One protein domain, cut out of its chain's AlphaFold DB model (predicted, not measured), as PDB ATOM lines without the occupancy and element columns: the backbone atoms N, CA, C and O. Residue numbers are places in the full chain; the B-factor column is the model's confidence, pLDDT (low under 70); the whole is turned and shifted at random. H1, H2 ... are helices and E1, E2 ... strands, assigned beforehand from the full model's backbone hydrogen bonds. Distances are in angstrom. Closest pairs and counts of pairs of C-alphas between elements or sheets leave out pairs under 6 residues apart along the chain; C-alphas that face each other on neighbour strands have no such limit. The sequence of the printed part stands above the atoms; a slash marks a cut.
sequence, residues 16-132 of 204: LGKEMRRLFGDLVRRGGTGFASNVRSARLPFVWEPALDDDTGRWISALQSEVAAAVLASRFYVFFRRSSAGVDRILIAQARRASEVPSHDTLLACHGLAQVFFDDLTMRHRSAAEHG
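What this domain is: This is residues 16 to 132 of the 204 residues of the protein "LuxR family transcriptional regulator" of Oricola cellulosilytica (UniProt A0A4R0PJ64). A small antiparallel sheet of three strands has the long helix H5 slanting over one face and the short helix H2 over the other, giving three layers. On H2's side, the end of H1, residues 27 to 30, meets H2 at a corner, about perpendicular to it, and H1 also packs on H4 of the helical hairpin H3 and H4, while the far end of H5, from residue 123, sticks out. The 117 printed residues hold five named helices and three named strands, in the order H1 H2 E1 H3 H4 E2 E3 H5; the sheet order is E1 E2 E3, and the class is mixed. The whole is compact, with a radius of gyration of the C-alphas of 15.2 A and spans of 43 by 34 by 25 A.

Where its parts are: H1, residues 16 to 30, begins at C-alpha 16 (319.362, 296.147, 305.556) and measures 21.1 A. H2 is residues 34 to 41, E1 46 to 48, H3 54 to 61 and H4 66 to 72. E2, residues 77 to 84, measures 22.7 A, and E3, residues 87 to 94, 22.8 A. H5, residues 104 to 130, measures 38.5 A and ends at C-alpha 130 (339.068, 315.086, 319.049).

How they stand to each other: E2 and E3 form a hairpin, with N 80 and O 91 at 2.9 A; E1 is antiparallel to E2, with N 48 and O 77 at 2.8 A. H5 is on the sheet at a height of 8.3 A, slantwise to the strands, at 45 degrees to E2 on the local plane; its closest C-alpha pair with E2 is His 111 and Phe 80, 6.5 A. H2, on the opposite face, has a height of 8.7 A and runs along E2, at 6 degrees on the local plane; its closest C-alpha pair with E2 is Val 39 and Phe 79, 7.4 A. H1 touches H2 with residues 27 to 30 alone, about perpendicular at 86 degrees; the closest C-alphas are Val 28 and Ala 36, 4.7 A. H1 touches H4 at a steep tilt of 57 degrees, closest at the C-alphas of Met 20 and Val 67, 6.5 A. H3 and H4, a helical hairpin, touch at a shallow tilt of 21 degrees, opposite ways, closest at the C-alphas of Ile 60 and Ala 68, 5.6 A. H1 and H5 are apart. In H1, H2, H3, H4 and H5 every O i to N i+4 pair is within hydrogen-bond range.

The domain as a whole: The C-alphas farthest apart, Asp 54 and His 131, are 46.1 A apart. The printed part has no cut, and no link is long. Residues 123 to 132 stand free. Confidence is under 70 at residues 16, 31 to 32, 86 and 125 to 132.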
ATOM      1  N   LEU A  16     319.439 297.354 304.729       69.12
ATOM      2  CA  LEU A  16     319.362 296.147 305.556       69.12
ATOM      3  C   LEU A  16     320.024 296.306 306.939       69.12
ATOM      4  O   LEU A  16     319.459 295.882 307.946       69.12
ATOM      5  N   GLY A  17     321.199 296.941 307.009       74.44
ATOM      6  CA  GLY A  17     321.904 297.194 308.271       74.44
ATOM      7  C   GLY A  17     321.131 298.160 309.165       74.44
ATOM      8  O   GLY A  17     320.922 297.887 310.349       74.44
ATOM      9  N   LYS A  18     320.599 299.234 308.572       78.69
ATOM     10  CA  LYS A  18     319.820 300.257 309.282       78.69
ATOM     11  C   LYS A  18     318.517 299.691 309.851       78.69
ATOM     12  O   LYS A  18     318.163 299.996 310.990       78.69
ATOM     13  N   GLU A  19     317.821 298.839 309.097       84.12
ATOM     14  CA  GLU A  19     316.605 298.166 309.572       84.12
ATOM     15  C   GLU A  19     316.908 297.121 310.657       84.12
ATOM     16  O   GLU A  19     316.229 297.100 311.684       84.12
ATOM     17  N   MET A  20     317.977 296.330 310.509       83.69
ATOM     18  CA  MET A  20     318.424 295.382 311.538       83.69
ATOM     19  C   MET A  20     318.808 296.105 312.843       83.69
ATOM     20  O   MET A  20     318.401 295.684 313.930       83.69
ATOM     21  N   ARG A  21     319.507 297.248 312.748       83.62
ATOM     22  CA  ARG A  21     319.814 298.123 313.895       83.62
ATOM     23  C   ARG A  21     318.557 298.757 314.511       83.62
ATOM     24  O   ARG A  21     318.511 298.905 315.734       83.62
ATOM     25  N   ARG A  22     317.514 299.063 313.724       86.88
ATOM     26  CA  ARG A  22     316.204 299.502 314.248       86.88
ATOM     27  C   ARG A  22     315.514 298.382 315.032       86.88
ATOM     28  O   ARG A  22     315.169 298.599 316.190       86.88
ATOM     29  N   LEU A  23     315.386 297.194 314.436       87.62
ATOM     30  CA  LEU A  23     314.675 296.041 315.001       87.62
ATOM     31  C   LEU A  23     315.270 295.588 316.342       87.62
ATOM     32  O   LEU A  23     314.533 295.450 317.317       87.62
ATOM     33  N   PHE A  24     316.596 295.428 316.434       86.62
ATOM     34  CA  PHE A  24     317.237 295.106 317.716       86.62
ATOM     35  C   PHE A  24     317.124 296.253 318.731       86.62
ATOM     36  O   PHE A  24     316.943 295.999 319.921       86.62
ATOM     37  N   GLY A  25     317.166 297.513 318.284       85.44
ATOM     38  CA  GLY A  25     316.940 298.668 319.154       85.44
ATOM     39  C   GLY A  25     315.531 298.699 319.757       85.44
ATOM     40  O   GLY A  25     315.385 298.943 320.956       85.44
ATOM     41  N   ASP A  26     314.501 298.427 318.952       87.56
ATOM     42  CA  ASP A  26     313.106 298.340 319.399       87.56
ATOM     43  C   ASP A  26     312.913 297.185 320.382       87.56
ATOM     44  O   ASP A  26     312.315 297.371 321.442       87.56
ATOM     45  N   LEU A  27     313.499 296.024 320.082       83.00
ATOM     46  CA  LEU A  27     313.456 294.850 320.944       83.00
ATOM     47  C   LEU A  27     314.068 295.110 322.329       83.00
ATOM     48  O   LEU A  27     313.465 294.784 323.351       83.00
ATOM     49  N   VAL A  28     315.245 295.739 322.379       82.31
ATOM     50  CA  VAL A  28     315.890 296.105 323.648       82.31
ATOM     51  C   VAL A  28     315.047 297.131 324.407       82.31
ATOM     52  O   VAL A  28     314.856 296.981 325.616       82.31
ATOM     53  N   ARG A  29     314.491 298.144 323.725       82.94
ATOM     54  CA  ARG A  29     313.611 299.152 324.349       82.94
ATOM     55  C   ARG A  29     312.331 298.561 324.932       82.94
ATOM     56  O   ARG A  29     311.890 299.039 325.972       82.94
ATOM     57  N   ARG A  30     311.759 297.532 324.299       77.50
ATOM     58  CA  ARG A  30     310.457 296.945 324.661       77.50
ATOM     59  C   ARG A  30     310.376 296.466 326.114       77.50
ATOM     60  O   ARG A  30     309.297 296.483 326.696       77.50
ATOM     61  N   GLY A  31     311.513 296.088 326.706       65.31
ATOM     62  CA  GLY A  31     311.571 295.611 328.088       65.31
ATOM     63  C   GLY A  31     310.861 294.266 328.270       65.31
ATOM     64  O   GLY A  31     310.525 293.602 327.295       65.31
ATOM     65  N   GLY A  32     310.683 293.837 329.521       69.81
ATOM     66  CA  GLY A  32     309.891 292.650 329.880       69.81
ATOM     67  C   GLY A  32     310.466 291.275 329.502       69.81
ATOM     68  O   GLY A  32     310.204 290.320 330.220       69.81
ATOM     69  N   THR A  33     311.273 291.152 328.443       77.31
ATOM     70  CA  THR A  33     311.822 289.859 327.993       77.31
ATOM     71  C   THR A  33     313.174 289.528 328.632       77.31
ATOM     72  O   THR A  33     313.988 290.415 328.928       77.31
ATOM     73  N   GLY A  34     313.454 288.228 328.782       81.19
ATOM     74  CA  GLY A  34     314.764 287.727 329.213       81.19
ATOM     75  C   GLY A  34     315.894 288.198 328.291       81.19
ATOM     76  O   GLY A  34     316.935 288.645 328.771       81.19
ATOM     77  N   PHE A  35     315.644 288.230 326.976       87.44
ATOM     78  CA  PHE A  35     316.547 288.826 325.990       87.44
ATOM     79  C   PHE A  35     316.907 290.282 326.320       87.44
ATOM     80  O   PHE A  35     318.085 290.616 326.450       87.44
ATOM     81  N   ALA A  36     315.910 291.158 326.491       85.12
ATOM     82  CA  ALA A  36     316.157 292.579 326.729       85.12
ATOM     83  C   ALA A  36     316.858 292.820 328.079       85.12
ATOM     84  O   ALA A  36     317.638 293.766 328.214       85.12
ATOM     85  N   SER A  37     316.612 291.960 329.076       86.19
ATOM     86  CA  SER A  37     317.369 291.946 330.333       86.19
ATOM     87  C   SER A  37     318.842 291.593 330.103       86.19
ATOM     88  O   SER A  37     319.726 292.352 330.514       86.19
ATOM     89  N   ASN A  38     319.114 290.506 329.374       89.62
ATOM     90  CA  ASN A  38     320.470 290.052 329.071       89.62
ATOM     91  C   ASN A  38     321.252 291.099 328.267       89.62
ATOM     92  O   ASN A  38     322.351 291.460 328.680       89.62
ATOM     93  N   VAL A  39     320.683 291.689 327.208       88.25
ATOM     94  CA  VAL A  39     321.369 292.755 326.446       88.25
ATOM     95  C   VAL A  39     321.775 293.933 327.343       88.25
ATOM     96  O   VAL A  39     322.871 294.466 327.194       88.25
ATOM     97  N   ARG A  40     320.929 294.333 328.301       84.50
ATOM     98  CA  ARG A  40     321.198 295.478 329.195       84.50
ATOM     99  C   ARG A  40     322.111 295.177 330.382       84.50
ATOM    100  O   ARG A  40     322.612 296.122 330.996       84.50
ATOM    101  N   SER A  41     322.307 293.915 330.760       86.06
ATOM    102  CA  SER A  41     322.948 293.563 332.042       86.06
ATOM    103  C   SER A  41     324.037 292.491 331.962       86.06
ATOM    104  O   SER A  41     324.892 292.451 332.848       86.06
ATOM    105  N   ALA A  42     324.080 291.680 330.902       89.25
ATOM    106  CA  ALA A  42     325.089 290.640 330.746       89.25
ATOM    107  C   ALA A  42     326.504 291.240 330.697       89.25
ATOM    108  O   ALA A  42     326.761 292.241 330.019       89.25
ATOM    109  N   ARG A  43     327.413 290.607 331.447       87.38
ATOM    110  CA  ARG A  43     328.859 290.892 331.465       87.38
ATOM    111  C   ARG A  43     329.665 289.891 330.632       87.38
ATOM    112  O   ARG A  43     330.750 290.213 330.172       87.38
ATOM    113  N   LEU A  44     329.114 288.696 330.438       92.50
ATOM    114  CA  LEU A  44     329.650 287.619 329.608       92.50
ATOM    115  C   LEU A  44     328.882 287.562 328.278       92.50
ATOM    116  O   LEU A  44     327.754 288.066 328.216       92.50
ATOM    117  N   PRO A  45     329.457 286.975 327.213       94.69
ATOM    118  CA  PRO A  45     328.716 286.763 325.980       94.69
ATOM    119  C   PRO A  45     327.548 285.810 326.240       94.69
ATOM    120  O   PRO A  45     327.683 284.851 327.000       94.69
ATOM    121  N   PHE A  46     326.413 286.044 325.589       93.50
ATOM    122  CA  PHE A  46     325.277 285.129 325.664       93.50
ATOM    123  C   PHE A  46     324.756 284.776 324.276       93.50
ATOM    124  O   PHE A  46     324.810 285.579 323.339       93.50
ATOM    125  N   VAL A  47     324.262 283.546 324.167       94.38
ATOM    126  CA  VAL A  47     323.585 283.029 322.981       94.38
ATOM    127  C   VAL A  47     322.097 283.342 323.107       94.38
ATOM    128  O   VAL A  47     321.517 283.221 324.184       94.38
ATOM    129  N   TRP A  48     321.483 283.747 322.004       93.12
ATOM    130  CA  TRP A  48     320.046 283.940 321.889       93.12
ATOM    131  C   TRP A  48     319.520 283.174 320.677       93.12
ATOM    132  O   TRP A  48     320.024 283.337 319.566       93.12
ATOM    133  N   GLU A  49     318.516 282.329 320.895       92.00
ATOM    134  CA  GLU A  49     317.902 281.475 319.878       92.00
ATOM    135  C   GLU A  49     316.492 282.004 319.569       92.00
ATOM    136  O   GLU A  49     315.578 281.763 320.358       92.00
ATOM    137  N   PRO A  50     316.276 282.720 318.443       88.62
ATOM    138  CA  PRO A  50     315.003 283.399 318.170       88.62
ATOM    139  C   PRO A  50     313.794 282.458 318.119       88.62
ATOM    140  O   PRO A  50     312.679 282.867 318.420       88.62
ATOM    141  N   ALA A  51     314.024 281.199 317.734       82.75
ATOM    142  CA  ALA A  51     313.008 280.155 317.652       82.75
ATOM    143  C   ALA A  51     312.687 279.479 319.003       82.75
ATOM    144  O   ALA A  51     311.746 278.695 319.056       82.75
ATOM    145  N   LEU A  52     313.465 279.748 320.062       85.44
ATOM    146  CA  LEU A  52     313.221 279.258 321.428       85.44
ATOM    147  C   LEU A  52     312.787 280.375 322.397       85.44
ATOM    148  O   LEU A  52     312.282 280.088 323.478       85.44
ATOM    149  N   ASP A  53     312.990 281.644 322.033       85.06
ATOM    150  CA  ASP A  53     312.467 282.791 322.779       85.06
ATOM    151  C   ASP A  53     311.030 283.081 322.340       85.06
ATOM    152  O   ASP A  53     310.775 283.827 321.396       85.06
ATOM    153  N   ASP A  54     310.095 282.459 323.043       80.88
ATOM    154  CA  ASP A  54     308.661 282.502 322.776       80.88
ATOM    155  C   ASP A  54     308.089 283.937 322.740       80.88
ATOM    156  O   ASP A  54     307.313 284.287 321.845       80.88
ATOM    157  N   ASP A  55     308.483 284.797 323.684       83.56
ATOM    158  CA  ASP A  55     307.964 286.167 323.794       83.56
ATOM    159  C   ASP A  55     308.545 287.096 322.730       83.56
ATOM    160  O   ASP A  55     307.815 287.867 322.093       83.56
ATOM    161  N   THR A  56     309.858 287.019 322.507       84.12
ATOM    162  CA  THR A  56     310.516 287.820 321.476       84.12
ATOM    163  C   THR A  56     310.141 287.330 320.078       84.12
ATOM    164  O   THR A  56     309.819 288.142 319.208       84.12
ATOM    165  N   GLY A  57     310.149 286.015 319.853       82.75
ATOM    166  CA  GLY A  57     309.876 285.380 318.565       82.75
ATOM    167  C   GLY A  57     308.472 285.693 318.051       82.75
ATOM    168  O   GLY A  57     308.326 286.090 316.893       82.75
ATOM    169  N   ARG A  58     307.454 285.635 318.929       84.69
ATOM    170  CA  ARG A  58     306.082 286.085 318.620       84.69
ATOM    171  C   ARG A  58     306.024 287.546 318.179       84.69
ATOM    172  O   ARG A  58     305.296 287.877 317.247       84.69
ATOM    173  N   TRP A  59     306.761 288.439 318.842       86.88
ATOM    174  CA  TRP A  59     306.767 289.848 318.449       86.88
ATOM    175  C   TRP A  59     307.460 290.068 317.103       86.88
ATOM    176  O   TRP A  59     306.916 290.783 316.265       86.88
ATOM    177  N   ILE A  60     308.617 289.439 316.871       86.62
ATOM    178  CA  ILE A  60     309.347 289.579 315.605       86.62
ATOM    179  C   ILE A  60     308.503 289.049 314.440       86.62
ATOM    180  O   ILE A  60     308.405 289.722 313.416       86.62
ATOM    181  N   SER A  61     307.836 287.899 314.591       85.19
ATOM    182  CA  SER A  61     307.005 287.329 313.519       85.19
ATOM    183  C   SER A  61     305.813 288.220 313.141       85.19
ATOM    184  O   SER A  61     305.396 288.238 311.982       85.19
ATOM    185  N   ALA A  62     305.312 289.033 314.077       86.81
ATOM    186  CA  ALA A  62     304.245 289.996 313.826       86.81
ATOM    187  C   ALA A  62     304.685 291.242 313.023       86.81
ATOM    188  O   ALA A  62     303.821 291.968 312.538       86.81
ATOM    189  N   LEU A  63     305.990 291.502 312.846       86.25
ATOM    190  CA  LEU A  63     306.496 292.731 312.207       86.25
ATOM    191  C   LEU A  63     306.334 292.788 310.676       86.25
ATOM    192  O   LEU A  63     306.578 293.848 310.106       86.25
ATOM    193  N   GLN A  64     305.956 291.684 310.013       83.56
ATOM    194  CA  GLN A  64     305.719 291.613 308.556       83.56
ATOM    195  C   GLN A  64     306.855 292.234 307.703       83.56
ATOM    196  O   GLN A  64     306.606 292.966 306.748       83.56
ATOM    197  N   SER A  65     308.116 291.952 308.060       86.00
ATOM    198  CA  SER A  65     309.325 292.447 307.373       86.00
ATOM    199  C   SER A  65     310.244 291.289 306.966       86.00
ATOM    200  O   SER A  65     310.387 290.305 307.697       86.00
ATOM    201  N   GLU A  66     310.925 291.426 305.825       86.81
ATOM    202  CA  GLU A  66     311.967 290.488 305.382       86.81
ATOM    203  C   GLU A  66     313.124 290.393 306.388       86.81
ATOM    204  O   GLU A  66     313.687 289.317 306.590       86.81
ATOM    205  N   VAL A  67     313.447 291.489 307.086       86.56
ATOM    206  CA  VAL A  67     314.484 291.509 308.129       86.56
ATOM    207  C   VAL A  67     314.037 290.709 309.349       86.56
ATOM    208  O   VAL A  67     314.828 289.953 309.910       86.56
ATOM    209  N   ALA A  68     312.761 290.801 309.723       87.69
ATOM    210  CA  ALA A  68     312.190 289.969 310.778       87.69
ATOM    211  C   ALA A  68     312.233 288.473 310.406       87.69
ATOM    212  O   ALA A  68     312.646 287.644 311.220       87.69
ATOM    213  N   ALA A  69     311.903 288.130 309.155       87.25
ATOM    214  CA  ALA A  69     312.019 286.765 308.645       87.25
ATOM    215  C   ALA A  69     313.478 286.263 308.629       87.25
ATOM    216  O   ALA A  69     313.746 285.144 309.067       87.25
ATOM    217  N   ALA A  70     314.437 287.089 308.200       86.38
ATOM    218  CA  ALA A  70     315.864 286.759 308.210       86.38
ATOM    219  C   ALA A  70     316.420 286.560 309.634       86.38
ATOM    220  O   ALA A  70     317.264 285.683 309.856       86.38
ATOM    221  N   VAL A  71     315.920 287.327 310.611       88.62
ATOM    222  CA  VAL A  71     316.263 287.145 312.028       88.62
ATOM    223  C   VAL A  71     315.749 285.805 312.549       88.62
ATOM    224  O   VAL A  71     316.530 285.033 313.104       88.62
ATOM    225  N   LEU A  72     314.482 285.469 312.299       88.75
ATOM    226  CA  LEU A  72     313.895 284.188 312.715       88.75
ATOM    227  C   LEU A  72     314.475 282.971 311.966       88.75
ATOM    228  O   LEU A  72     314.495 281.870 312.509       88.75
ATOM    229  N   ALA A  73     314.978 283.150 310.741       88.38
ATOM    230  CA  ALA A  73     315.620 282.088 309.959       88.38
ATOM    231  C   ALA A  73     317.038 281.716 310.445       88.38
ATOM    232  O   ALA A  73     317.600 280.704 310.007       88.38
ATOM    233  N   SER A  74     317.630 282.529 311.324       90.44
ATOM    234  CA  SER A  74     318.974 282.317 311.873       90.44
ATOM    235  C   SER A  74     318.932 281.353 313.058       90.44
ATOM    236  O   SER A  74     318.034 281.429 313.892       90.44
ATOM    237  N   ARG A  75     319.910 280.437 313.162       93.06
ATOM    238  CA  ARG A  75     319.896 279.403 314.217       93.06
ATOM    239  C   ARG A  75     320.016 280.013 315.612       93.06
ATOM    240  O   ARG A  75     319.292 279.596 316.511       93.06
ATOM    241  N   PHE A  76     320.940 280.956 315.767       93.38
ATOM    242  CA  PHE A  76     321.185 281.726 316.982       93.38
ATOM    243  C   PHE A  76     321.918 283.029 316.649       93.38
ATOM    244  O   PHE A  76     322.425 283.230 315.541       93.38
ATOM    245  N   TYR A  77     322.011 283.889 317.652       93.50
ATOM    246  CA  TYR A  77     322.854 285.072 317.691       93.50
ATOM    247  C   TYR A  77     323.733 285.024 318.938       93.50
ATOM    248  O   TYR A  77     323.291 284.540 319.978       93.50
ATOM    249  N   VAL A  78     324.954 285.548 318.856       95.00
ATOM    250  CA  VAL A  78     325.818 285.756 320.025       95.00
ATOM    251  C   VAL A  78     325.990 287.248 320.251       95.00
ATOM    252  O   VAL A  78     326.379 287.979 319.339       95.00
ATOM    253  N   PHE A  79     325.702 287.689 321.470       94.00
ATOM    254  CA  PHE A  79     325.807 289.080 321.881       94.00
ATOM    255  C   PHE A  79     327.061 289.274 322.721       94.00
ATOM    256  O   PHE A  79     327.207 288.678 323.786       94.00
ATOM    257  N   PHE A  80     327.946 290.147 322.252       94.12
ATOM    258  CA  PHE A  80     329.104 290.629 322.993       94.12
ATOM    259  C   PHE A  80     328.845 292.077 323.378       94.12
ATOM    260  O   PHE A  80     328.373 292.862 322.556       94.12
ATOM    261  N   ARG A  81     329.166 292.441 324.617       90.19
ATOM    262  CA  ARG A  81     328.916 293.777 325.151       90.19
ATOM    263  C   ARG A  81     330.166 294.351 325.800       90.19
ATOM    264  O   ARG A  81     330.943 293.622 326.419       90.19
ATOM    265  N   ARG A  82     330.301 295.672 325.712       89.56
ATOM    266  CA  ARG A  82     331.200 296.472 326.539       89.56
ATOM    267  C   ARG A  82     330.534 297.797 326.881       89.56
ATOM    268  O   ARG A  82     330.188 298.553 325.982       89.56
ATOM    269  N   SER A  83     330.433 298.095 328.171       84.31
ATOM    270  CA  SER A  83     330.104 299.437 328.652       84.31
ATOM    271  C   SER A  83     331.375 300.083 329.192       84.31
ATOM    272  O   SER A  83     332.009 299.542 330.097       84.31
ATOM    273  N   SER A  84     331.786 301.203 328.600       77.19
ATOM    274  CA  SER A  84     333.025 301.913 328.940       77.19
ATOM    275  C   SER A  84     332.831 303.418 328.789       77.19
ATOM    276  O   SER A  84     332.316 303.861 327.764       77.19
ATOM    277  N   ALA A  85     333.236 304.201 329.794       70.62
ATOM    278  CA  ALA A  85     333.077 305.663 329.825       70.62
ATOM    279  C   ALA A  85     331.636 306.150 329.515       70.62
ATOM    280  O   ALA A  85     331.428 307.159 328.849       70.62
ATOM    281  N   GLY A  86     330.621 305.402 329.965       69.12
ATOM    282  CA  GLY A  86     329.208 305.722 329.721       69.12
ATOM    283  C   GLY A  86     328.704 305.442 328.297       69.12
ATOM    284  O   GLY A  86     327.542 305.723 328.010       69.12
ATOM    285  N   VAL A  87     329.538 304.871 327.421       74.56
ATOM    286  CA  VAL A  87     329.144 304.373 326.096       74.56
ATOM    287  C   VAL A  87     328.953 302.862 326.176       74.56
ATOM    288  O   VAL A  87     329.882 302.136 326.528       74.56
ATOM    289  N   ASP A  88     327.756 302.387 325.831       81.31
ATOM    290  CA  ASP A  88     327.446 300.959 325.742       81.31
ATOM    291  C   ASP A  88     327.558 300.500 324.281       81.31
ATOM    292  O   ASP A  88     326.876 301.025 323.396       81.31
ATOM    293  N   ARG A  89     328.455 299.549 324.013       85.62
ATOM    294  CA  ARG A  89     328.715 298.979 322.686       85.62
ATOM    295  C   ARG A  89     328.308 297.512 322.677       85.62
ATOM    296  O   ARG A  89     328.645 296.755 323.587       85.62
ATOM    297  N   ILE A  90     327.615 297.109 321.615       88.81
ATOM    298  CA  ILE A  90     327.168 295.733 321.396       88.81
ATOM    299  C   ILE A  90     327.656 295.280 320.020       88.81
ATOM    300  O   ILE A  90     327.459 295.980 319.026       88.81
ATOM    301  N   LEU A  91     328.268 294.100 319.968       90.12
ATOM    302  CA  LEU A  91     328.587 293.369 318.747       90.12
ATOM    303  C   LEU A  91     327.678 292.144 318.695       90.12
ATOM    304  O   LEU A  91     327.560 291.404 319.672       90.12
ATOM    305  N   ILE A  92     327.032 291.947 317.548       91.19
ATOM    306  CA  ILE A  92     326.095 290.850 317.310       91.19
ATOM    307  C   ILE A  92     326.707 289.941 316.245       91.19
ATOM    308  O   ILE A  92     326.891 290.364 315.105       91.19
ATOM    309  N   ALA A  93     327.009 288.696 316.604       91.38
ATOM    310  CA  ALA A  93     327.410 287.666 315.650       91.38
ATOM    311  C   ALA A  93     326.190 286.815 315.271       91.38
ATOM    312  O   ALA A  93     325.517 286.265 316.141       91.38
ATOM    313  N   GLN A  94     325.898 286.710 313.974       90.94
ATOM    314  CA  GLN A  94     324.780 285.931 313.437       90.94
ATOM    315  C   GLN A  94     325.239 284.530 313.029       90.94
ATOM    316  O   GLN A  94     326.192 284.387 312.259       90.94
ATOM    317  N   ALA A  95     324.535 283.497 313.485       91.50
ATOM    318  CA  ALA A  95     324.798 282.124 313.074       91.50
ATOM    319  C   ALA A  95     324.011 281.732 311.820       91.50
ATOM    320  O   ALA A  95     322.854 282.118 311.632       91.50
ATOM    321  N   ARG A  96     324.614 280.884 310.981       88.31
ATOM    322  CA  ARG A  96     323.901 280.252 309.864       88.31
ATOM    323  C   ARG A  96     322.965 279.175 310.411       88.31
ATOM    324  O   ARG A  96     323.207 278.610 311.472       88.31
ATOM    325  N   ARG A  97     321.909 278.837 309.664       83.31
ATOM    326  CA  ARG A  97     320.879 277.877 310.106       83.31
ATOM    327  C   ARG A  97     321.424 276.492 310.511       83.31
ATOM    328  O   ARG A  97     320.843 275.852 311.377       83.31
ATOM    329  N   ALA A  98     322.529 276.058 309.900       86.94
ATOM    330  CA  ALA A  98     323.196 274.780 310.170       86.94
ATOM    331  C   ALA A  98     324.366 274.872 311.177       86.94
ATOM    332  O   ALA A  98     325.113 273.912 311.324       86.94
ATOM    333  N   SER A  99     324.585 276.022 311.821       89.31
ATOM    334  CA  SER A  99     325.653 276.189 312.814       89.31
ATOM    335  C   SER A  99     325.286 275.530 314.145       89.31
ATOM    336  O   SER A  99     324.177 275.713 314.640       89.31
ATOM    337  N   GLU A 100     326.237 274.839 314.766       92.50
ATOM    338  CA  GLU A 100     326.120 274.393 316.157       92.50
ATOM    339  C   GLU A 100     326.335 275.563 317.128       92.50
ATOM    340  O   GLU A 100     327.038 276.528 316.811       92.50
ATOM    341  N   VAL A 101     325.710 275.491 318.307       91.69
ATOM    342  CA  VAL A 101     325.885 276.498 319.363       91.69
ATOM    343  C   VAL A 101     327.317 276.389 319.916       91.69
ATOM    344  O   VAL A 101     327.733 275.279 320.250       91.69
ATOM    345  N   PRO A 102     328.096 277.485 320.025       92.94
ATOM    346  CA  PRO A 102     329.498 277.393 320.416       92.94
ATOM    347  C   PRO A 102     329.652 276.956 321.875       92.94
ATOM    348  O   PRO A 102     328.856 277.343 322.734       92.94
ATOM    349  N   SER A 103     330.718 276.207 322.172       94.75
ATOM    350  CA  SER A 103     331.071 275.854 323.551       94.75
ATOM    351  C   SER A 103     331.371 277.097 324.396       94.75
ATOM    352  O   SER A 103     331.732 278.154 323.870       94.75
ATOM    353  N   HIS A 104     331.274 276.961 325.721       92.56
ATOM    354  CA  HIS A 104     331.588 278.047 326.653       92.56
ATOM    355  C   HIS A 104     332.998 278.620 326.422       92.56
ATOM    356  O   HIS A 104     333.154 279.833 326.308       92.56
ATOM    357  N   ASP A 105     333.996 277.756 326.232       94.50
ATOM    358  CA  ASP A 105     335.383 278.161 325.971       94.50
ATOM    359  C   ASP A 105     335.519 278.937 324.653       94.50
ATOM    360  O   ASP A 105     336.230 279.941 324.584       94.50
ATOM    361  N   THR A 106     334.774 278.530 323.616       94.19
ATOM    362  CA  THR A 106     334.719 279.254 322.335       94.19
ATOM    363  C   THR A 106     334.115 280.644 322.527       94.19
ATOM    364  O   THR A 106     334.648 281.627 322.016       94.19
ATOM    365  N   LEU A 107     333.030 280.753 323.303       94.50
ATOM    366  CA  LEU A 107     332.403 282.037 323.623       94.50
ATOM    367  C   LEU A 107     333.352 282.951 324.411       94.50
ATOM    368  O   LEU A 107     333.437 284.136 324.089       94.50
ATOM    369  N   LEU A 108     334.092 282.423 325.391       93.38
ATOM    370  CA  LEU A 108     335.090 283.183 326.155       93.38
ATOM    371  C   LEU A 108     336.257 283.656 325.274       93.38
ATOM    372  O   LEU A 108     336.634 284.828 325.344       93.38
ATOM    373  N   ALA A 109     336.778 282.799 324.391       94.31
ATOM    374  CA  ALA A 109     337.819 283.176 323.432       94.31
ATOM    375  C   ALA A 109     337.336 284.279 322.471       94.31
ATOM    376  O   ALA A 109     338.002 285.305 322.301       94.31
ATOM    377  N   CYS A 110     336.131 284.130 321.907       95.00
ATOM    378  CA  CYS A 110     335.496 285.169 321.095       95.00
ATOM    379  C   CYS A 110     335.241 286.460 321.886       95.00
ATOM    380  O   CYS A 110     335.358 287.545 321.321       95.00
ATOM    381  N   HIS A 111     334.927 286.377 323.183       94.94
ATOM    382  CA  HIS A 111     334.732 287.553 324.029       94.94
ATOM    383  C   HIS A 111     336.033 288.326 324.243       94.94
ATOM    384  O   HIS A 111     336.018 289.546 324.113       94.94
ATOM    385  N   GLY A 112     337.158 287.644 324.486       93.88
ATOM    386  CA  GLY A 112     338.474 288.290 324.560       93.88
ATOM    387  C   GLY A 112     338.800 289.078 323.286       93.88
ATOM    388  O   GLY A 112     339.128 290.262 323.356       93.88
ATOM    389  N   LEU A 113     338.602 288.462 322.115       94.19
ATOM    390  CA  LEU A 113     338.769 289.129 320.816       94.19
ATOM    391  C   LEU A 113     337.800 290.311 320.630       94.19
ATOM    392  O   LEU A 113     338.204 291.374 320.157       94.19
ATOM    393  N   ALA A 114     336.538 290.160 321.041       93.56
ATOM    394  CA  ALA A 114     335.548 291.233 320.980       93.56
ATOM    395  C   ALA A 114     335.920 292.421 321.885       93.56
ATOM    396  O   ALA A 114     335.707 293.563 321.485       93.56
ATOM    397  N   GLN A 115     336.521 292.189 323.062       91.62
ATOM    398  CA  GLN A 115     336.992 293.282 323.919       91.62
ATOM    399  C   GLN A 115     338.113 294.092 323.263       91.62
ATOM    400  O   GLN A 115     338.022 295.318 323.256       91.62
ATOM    401  N   VAL A 116     339.098 293.434 322.643       90.50
ATOM    402  CA  VAL A 116     340.166 294.117 321.887       90.50
ATOM    403  C   VAL A 116     339.584 294.942 320.733       90.50
ATOM    404  O   VAL A 116     339.969 296.093 320.534       90.50
ATOM    405  N   PHE A 117     338.600 294.399 320.012       90.25
ATOM    406  CA  PHE A 117     337.903 295.127 318.947       90.25
ATOM    407  C   PHE A 117     337.111 296.342 319.466       90.25
ATOM    408  O   PHE A 117     337.117 297.403 318.842       90.25
ATOM    409  N   PHE A 118     336.452 296.230 320.624       89.44
ATOM    410  CA  PHE A 118     335.768 297.370 321.241       89.44
ATOM    411  C   PHE A 118     336.734 298.462 321.726       89.44
ATOM    412  O   PHE A 118     336.353 299.635 321.697       89.44
ATOM    413  N   ASP A 119     337.946 298.107 322.158       86.25
ATOM    414  CA  ASP A 119     338.994 299.074 322.503       86.25
ATOM    415  C   ASP A 119     339.473 299.844 321.271       86.25
ATOM    416  O   ASP A 119     339.424 301.074 321.275       86.25
ATOM    417  N   ASP A 120     339.823 299.147 320.186       84.62
ATOM    418  CA  ASP A 120     340.205 299.768 318.909       84.62
ATOM    419  C   ASP A 120     339.110 300.717 318.383       84.62
ATOM    420  O   ASP A 120     339.382 301.886 318.098       84.62
ATOM    421  N   LEU A 121     337.845 300.275 318.362       80.44
ATOM    422  CA  LEU A 121     336.718 301.142 318.002       80.44
ATOM    423  C   LEU A 121     336.590 302.360 318.926       80.44
ATOM    424  O   LEU A 121     336.269 303.453 318.461       80.44
ATOM    425  N   THR A 122     336.801 302.192 320.231       77.62
ATOM    426  CA  THR A 122     336.663 303.291 321.196       77.62
ATOM    427  C   THR A 122     337.785 304.312 321.039       77.62
ATOM    428  O   THR A 122     337.493 305.508 321.036       77.62
ATOM    429  N   MET A 123     339.020 303.865 320.805       73.25
ATOM    430  CA  MET A 123     340.156 304.734 320.494       73.25
ATOM    431  C   MET A 123     339.936 305.496 319.183       73.25
ATOM    432  O   MET A 123     340.016 306.721 319.177       73.25
ATOM    433  N   ARG A 124     339.544 304.814 318.095       70.88
ATOM    434  CA  ARG A 124     339.247 305.469 316.803       70.88
ATOM    435  C   ARG A 124     338.129 306.503 316.910       70.88
ATOM    436  O   ARG A 124     338.239 307.579 316.330       70.88
ATOM    437  N   HIS A 125     337.063 306.201 317.654       65.44
ATOM    438  CA  HIS A 125     335.977 307.154 317.886       65.44
ATOM    439  C   HIS A 125     336.405 308.348 318.744       65.44
ATOM    440  O   HIS A 125     335.936 309.452 318.476       65.44
ATOM    441  N   ARG A 126     337.279 308.152 319.742       62.69
ATOM    442  CA  ARG A 126     337.835 309.259 320.528       62.69
ATOM    443  C   ARG A 126     338.668 310.175 319.632       62.69
ATOM    444  O   ARG A 126     338.352 311.353 319.553       62.69
ATOM    445  N   SER A 127     339.606 309.626 318.860       57.41
ATOM    446  CA  SER A 127     340.399 310.424 317.919       57.41
ATOM    447  C   SER A 127     339.532 311.138 316.880       57.41
ATOM    448  O   SER A 127     339.724 312.325 316.643       57.41
ATOM    449  N   ALA A 128     338.513 310.486 316.311       54.00
ATOM    450  CA  ALA A 128     337.584 311.156 315.397       54.00
ATOM    451  C   ALA A 128     336.798 312.306 316.065       54.00
ATOM    452  O   ALA A 128     336.536 313.316 315.416       54.00
ATOM    453  N   ALA A 129     336.447 312.185 317.351       53.91
ATOM    454  CA  ALA A 129     335.784 313.246 318.111       53.91
ATOM    455  C   ALA A 129     336.738 314.401 318.476       53.91
ATOM    456  O   ALA A 129     336.347 315.562 318.368       53.91
ATOM    457  N   GLU A 130     337.994 314.101 318.824       52.56
ATOM    458  CA  GLU A 130     339.068 315.086 319.049       52.56
ATOM    459  C   GLU A 130     339.322 315.951 317.796       52.56
ATOM    460  O   GLU A 130     339.598 317.143 317.910       52.56
ATOM    461  N   HIS A 131     339.156 315.375 316.600       51.97
ATOM    462  CA  HIS A 131     339.306 316.074 315.316       51.97
ATOM    463  C   HIS A 131     338.010 316.759 314.820       51.97
ATOM    464  O   HIS A 131     338.039 317.419 313.783       51.97
ATOM    465  N   GLY A 132     336.877 316.608 315.524       50.66
ATOM    466  CA  GLY A 132     335.544 316.989 315.030       50.66
ATOM    467  C   GLY A 132     335.309 318.499 314.906       50.66
ATOM    468  O   GLY A 132     334.911 318.970 313.845       50.66
TER     469      GLY A 132